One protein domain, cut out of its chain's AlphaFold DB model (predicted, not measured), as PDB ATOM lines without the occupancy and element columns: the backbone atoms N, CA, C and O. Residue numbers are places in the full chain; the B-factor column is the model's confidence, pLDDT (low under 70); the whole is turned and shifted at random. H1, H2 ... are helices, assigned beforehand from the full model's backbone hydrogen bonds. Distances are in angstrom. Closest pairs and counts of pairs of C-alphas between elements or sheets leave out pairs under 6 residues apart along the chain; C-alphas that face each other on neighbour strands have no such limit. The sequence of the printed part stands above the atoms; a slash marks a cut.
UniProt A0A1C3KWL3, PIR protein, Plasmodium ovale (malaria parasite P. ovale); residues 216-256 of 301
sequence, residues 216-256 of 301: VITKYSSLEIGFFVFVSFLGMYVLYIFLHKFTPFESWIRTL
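AT A GLANCE: This is residues 216 to 256 of the 301 residues of the protein "PIR protein" of Plasmodium ovale (malaria parasite P. ovale) (UniProt A0A1C3KWL3). One long helix, H1, makes most of the length of a thin rod, with a loose lead-in of residues 216 to 221 before it and a short helix, H2, turned aside after it. The printed part has 41 residues with two named helices, H1 then H2, and no named strand; its class is all helix. It is extended, with a radius of gyration of the C-alphas of 17.3 A and spans of 53 by 16 by 9 A.

HOW THE PARTS SIT: H1, residues 222 to 246, and H2, residues 249 to 256, meet only through their link, a tight one of 2 residues. In both helices every O i to N i+4 pair is within hydrogen-bond range.

IN THESE COORDINATES: H1 begins at C-alpha 222 at (50.648, 40.818, -29.789) and is 36.2 A long. H2 is 10.3 A long and ends at C-alpha 256 at (24.182, 9.541, -50.746).

THE WHOLE: The two farthest C-alphas, those of Ile 217 and Thr 255, are 53.0 A apart. Residues 216 to 256 stand free. The printed part has no cut. Its mean pLDDT is 73.6, with residues 216 to 220, 244 and 246 to 256 under 70.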
ATOM      1  N   VAL A 216      51.186  37.598 -18.530       49.44
ATOM      2  CA  VAL A 216      51.525  36.526 -19.456       49.44
ATOM      3  C   VAL A 216      52.583  37.137 -20.367       49.44
ATOM      4  O   VAL A 216      52.260  37.889 -21.285       49.44
ATOM      5  N   ILE A 217      53.859  36.884 -20.072       52.69
ATOM      6  CA  ILE A 217      54.953  37.127 -20.996       52.69
ATOM      7  C   ILE A 217      54.730  36.071 -22.066       52.69
ATOM      8  O   ILE A 217      55.298  34.979 -22.047       52.69
ATOM      9  N   THR A 218      53.807  36.359 -22.980       54.06
ATOM     10  CA  THR A 218      53.764  35.650 -24.237       54.06
ATOM     11  C   THR A 218      55.127  35.907 -24.852       54.06
ATOM     12  O   THR A 218      55.522  37.048 -25.075       54.06
ATOM     13  N   LYS A 219      55.871  34.832 -25.121       59.09
ATOM     14  CA  LYS A 219      57.163  34.858 -25.828       59.09
ATOM     15  C   LYS A 219      57.069  35.513 -27.221       59.09
ATOM     16  O   LYS A 219      58.078  35.649 -27.901       59.09
ATOM     17  N   TYR A 220      55.852  35.885 -27.609       62.94
ATOM     18  CA  TYR A 220      55.469  36.498 -28.854       62.94
ATOM     19  C   TYR A 220      54.760  37.826 -28.592       62.94
ATOM     20  O   TYR A 220      53.892  37.917 -27.717       62.94
ATOM     21  N   SER A 221      55.118  38.845 -29.367       73.44
ATOM     22  CA  SER A 221      54.424  40.134 -29.381       73.44
ATOM     23  C   SER A 221      52.962  39.947 -29.803       73.44
ATOM     24  O   SER A 221      52.641  39.053 -30.589       73.44
ATOM     25  N   SER A 222      52.054  40.817 -29.349       74.25
ATOM     26  CA  SER A 222      50.648  40.818 -29.789       74.25
ATOM     27  C   SER A 222      50.512  40.854 -31.320       74.25
ATOM     28  O   SER A 222      49.561  40.306 -31.875       74.25
ATOM     29  N   LEU A 223      51.497  41.443 -32.007       73.19
ATOM     30  CA  LEU A 223      51.571  41.505 -33.465       73.19
ATOM     31  C   LEU A 223      51.938  40.149 -34.095       73.19
ATOM     32  O   LEU A 223      51.384  39.781 -35.127       73.19
ATOM     33  N   GLU A 224      52.805  39.369 -33.448       74.94
ATOM     34  CA  GLU A 224      53.175  38.020 -33.895       74.94
ATOM     35  C   GLU A 224      52.011  37.042 -33.711       74.94
ATOM     36  O   GLU A 224      51.720  36.256 -34.608       74.94
ATOM     37  N   ILE A 225      51.275  37.145 -32.600       80.62
ATOM     38  CA  ILE A 225      50.056  36.353 -32.368       80.62
ATOM     39  C   ILE A 225      49.003  36.670 -33.438       80.62
ATOM     40  O   ILE A 225      48.429  35.754 -34.029       80.62
ATOM     41  N   GLY A 226      48.788  37.957 -33.739       80.06
ATOM     42  CA  GLY A 226      47.885  38.381 -34.812       80.06
ATOM     43  C   GLY A 226      48.301  37.841 -36.184       80.06
ATOM     44  O   GLY A 226      47.457  37.363 -36.943       80.06
ATOM     45  N   PHE A 227      49.605  37.841 -36.475       85.12
ATOM     46  CA  PHE A 227      50.151  37.285 -37.711       85.12
ATOM     47  C   PHE A 227      49.918  35.772 -37.824       85.12
ATOM     48  O   PHE A 227      49.445  35.308 -38.861       85.12
ATOM     49  N   PHE A 228      50.166  35.000 -36.760       82.94
ATOM     50  CA  PHE A 228      49.920  33.552 -36.765       82.94
ATOM     51  C   PHE A 228      48.450  33.215 -37.001       82.94
ATOM     52  O   PHE A 228      48.146  32.370 -37.842       82.94
ATOM     53  N   VAL A 229      47.539  33.912 -36.318       88.12
ATOM     54  CA  VAL A 229      46.094  33.716 -36.495       88.12
ATOM     55  C   VAL A 229      45.686  34.015 -37.937       88.12
ATOM     56  O   VAL A 229      45.004  33.203 -38.566       88.12
ATOM     57  N   PHE A 230      46.150  35.134 -38.498       89.06
ATOM     58  CA  PHE A 230      45.852  35.512 -39.878       89.06
ATOM     59  C   PHE A 230      46.361  34.475 -40.890       89.06
ATOM     60  O   PHE A 230      45.605  34.044 -41.764       89.06
ATOM     61  N   VAL A 231      47.607  34.012 -40.745       88.56
ATOM     62  CA  VAL A 231      48.198  32.987 -41.623       88.56
ATOM     63  C   VAL A 231      47.461  31.651 -41.496       88.56
ATOM     64  O   VAL A 231      47.223  30.993 -42.509       88.56
ATOM     65  N   SER A 232      47.037  31.259 -40.288       90.19
ATOM     66  CA  SER A 232      46.232  30.048 -40.083       90.19
ATOM     67  C   SER A 232      44.880  30.119 -40.799       90.19
ATOM     68  O   SER A 232      44.504  29.160 -41.476       90.19
ATOM     69  N   PHE A 233      44.170  31.249 -40.716       90.69
ATOM     70  CA  PHE A 233      42.913  31.436 -41.449       90.69
ATOM     71  C   PHE A 233      43.122  31.441 -42.966       90.69
ATOM     72  O   PHE A 233      42.343  30.821 -43.691       90.69
ATOM     73  N   LEU A 234      44.196  32.070 -43.449       90.12
ATOM     74  CA  LEU A 234      44.532  32.083 -44.871       90.12
ATOM     75  C   LEU A 234      44.839  30.668 -45.389       90.12
ATOM     76  O   LEU A 234      44.350  30.268 -46.444       90.12
ATOM     77  N   GLY A 235      45.598  29.884 -44.618       89.00
ATOM     78  CA  GLY A 235      45.906  28.490 -44.935       89.00
ATOM     79  C   GLY A 235      44.655  27.612 -44.977       89.00
ATOM     80  O   GLY A 235      44.469  26.847 -45.923       89.00
ATOM     81  N   MET A 236      43.753  27.767 -44.003       88.81
ATOM     82  CA  MET A 236      42.474  27.051 -43.997       88.81
ATOM     83  C   MET A 236      41.595  27.443 -45.195       88.81
ATOM     84  O   MET A 236      40.978  26.574 -45.808       88.81
ATOM     85  N   TYR A 237      41.569  28.722 -45.577       90.06
ATOM     86  CA  TYR A 237      40.823  29.202 -46.742       90.06
ATOM     87  C   TYR A 237      41.349  28.609 -48.057       90.06
ATOM     88  O   TYR A 237      40.571  28.149 -48.894       90.06
ATOM     89  N   VAL A 238      42.674  28.539 -48.222       87.00
ATOM     90  CA  VAL A 238      43.290  27.884 -49.384       87.00
ATOM     91  C   VAL A 238      42.952  26.392 -49.405       87.00
ATOM     92  O   VAL A 238      42.525  25.884 -50.441       87.00
ATOM     93  N   LEU A 239      43.055  25.695 -48.268       84.56
ATOM     94  CA  LEU A 239      42.652  24.288 -48.158       84.56
ATOM     95  C   LEU A 239      41.175  24.082 -48.509       84.56
ATOM     96  O   LEU A 239      40.850  23.140 -49.228       84.56
ATOM     97  N   TYR A 240      40.287  24.975 -48.070       85.06
ATOM     98  CA  TYR A 240      38.870  24.935 -48.424       85.06
ATOM     99  C   TYR A 240      38.654  25.051 -49.939       85.06
ATOM    100  O   TYR A 240      37.913  24.251 -50.510       85.06
ATOM    101  N   ILE A 241      39.343  25.977 -50.615       82.06
ATOM    102  CA  ILE A 241      39.277  26.110 -52.080       82.06
ATOM    103  C   ILE A 241      39.797  24.845 -52.769       82.06
ATOM    104  O   ILE A 241      39.177  24.369 -53.722       82.06
ATOM    105  N   PHE A 242      40.908  24.280 -52.293       77.81
ATOM    106  CA  PHE A 242      41.443  23.030 -52.831       77.81
ATOM    107  C   PHE A 242      40.448  21.879 -52.663       77.81
ATOM    108  O   PHE A 242      40.162  21.180 -53.632       77.81
ATOM    109  N   LEU A 243      39.851  21.715 -51.482       77.31
ATOM    110  CA  LEU A 243      38.837  20.690 -51.246       77.31
ATOM    111  C   LEU A 243      37.596  20.913 -52.116       77.31
ATOM    112  O   LEU A 243      37.085  19.959 -52.697       77.31
ATOM    113  N   HIS A 244      37.144  22.154 -52.276       69.50
ATOM    114  CA  HIS A 244      36.002  22.478 -53.127       69.50
ATOM    115  C   HIS A 244      36.277  22.197 -54.614       69.50
ATOM    116  O   HIS A 244      35.399  21.728 -55.332       69.50
ATOM    117  N   LYS A 245      37.498  22.469 -55.092       70.12
ATOM    118  CA  LYS A 245      37.869  22.299 -56.504       70.12
ATOM    119  C   LYS A 245      38.230  20.856 -56.872       70.12
ATOM    120  O   LYS A 245      37.967  20.448 -57.998       70.12
ATOM    121  N   PHE A 246      38.829  20.094 -55.954       62.78
ATOM    122  CA  PHE A 246      39.352  18.747 -56.229       62.78
ATOM    123  C   PHE A 246      38.489  17.601 -55.699       62.78
ATOM    124  O   PHE A 246      38.747  16.445 -56.028       62.78
ATOM    125  N   THR A 247      37.444  17.890 -54.926       61.38
ATOM    126  CA  THR A 247      36.542  16.851 -54.426       61.38
ATOM    127  C   THR A 247      35.205  16.952 -55.164       61.38
ATOM    128  O   THR A 247      34.552  17.992 -55.070       61.38
ATOM    129  N   PRO A 248      34.731  15.910 -55.881       59.47
ATOM    130  CA  PRO A 248      33.447  15.941 -56.581       59.47
ATOM    131  C   PRO A 248      32.298  15.724 -55.581       59.47
ATOM    132  O   PRO A 248      31.527  14.766 -55.667       59.47
ATOM    133  N   PHE A 249      32.195  16.609 -54.586       59.59
ATOM    134  CA  PHE A 249      31.219  16.523 -53.498       59.59
ATOM    135  C   PHE A 249      29.777  16.600 -54.012       59.59
ATOM    136  O   PHE A 249      28.893  15.960 -53.450       59.59
ATOM    137  N   GLU A 250      29.528  17.292 -55.125       59.12
ATOM    138  CA  GLU A 250      28.186  17.408 -55.700       59.12
ATOM    139  C   GLU A 250      27.647  16.070 -56.252       59.12
ATOM    140  O   GLU A 250      26.456  15.776 -56.138       59.12
ATOM    141  N   SER A 251      28.520  15.218 -56.804       60.31
ATOM    142  CA  SER A 251      28.157  13.875 -57.288       60.31
ATOM    143  C   SER A 251      28.036  12.879 -56.129       60.31
ATOM    144  O   SER A 251      27.106  12.064 -56.067       60.31
ATOM    145  N   TRP A 252      28.922  12.996 -55.136       59.34
ATOM    146  CA  TRP A 252      28.903  12.140 -53.951       59.34
ATOM    147  C   TRP A 252      27.671  12.387 -53.060       59.34
ATOM    148  O   TRP A 252      27.021  11.429 -52.634       59.34
ATOM    149  N   ILE A 253      27.259  13.648 -52.867       63.03
ATOM    150  CA  ILE A 253      26.033  14.011 -52.134       63.03
ATOM    151  C   ILE A 253      24.779  13.502 -52.862       63.03
ATOM    152  O   ILE A 253      23.902  12.920 -52.218       63.03
ATOM    153  N   ARG A 254      24.695  13.630 -54.197       60.84
ATOM    154  CA  ARG A 254      23.580  13.055 -54.982       60.84
ATOM    155  C   ARG A 254      23.509  11.533 -54.834       60.84
ATOM    156  O   ARG A 254      22.418  10.980 -54.697       60.84
ATOM    157  N   THR A 255      24.660  10.865 -54.778       65.88
ATOM    158  CA  THR A 255      24.749   9.411 -54.571       65.88
ATOM    159  C   THR A 255      24.286   9.004 -53.164       65.88
ATOM    160  O   THR A 255      23.547   8.030 -53.015       65.88
ATOM    161  N   LEU A 256      24.641   9.767 -52.126       67.00
ATOM    162  CA  LEU A 256      24.182   9.541 -50.746       67.00
ATOM    163  C   LEU A 256      22.676   9.803 -50.570       67.00
ATOM    164  O   LEU A 256      21.985   9.019 -49.914       67.00
TER     165      LEU A 256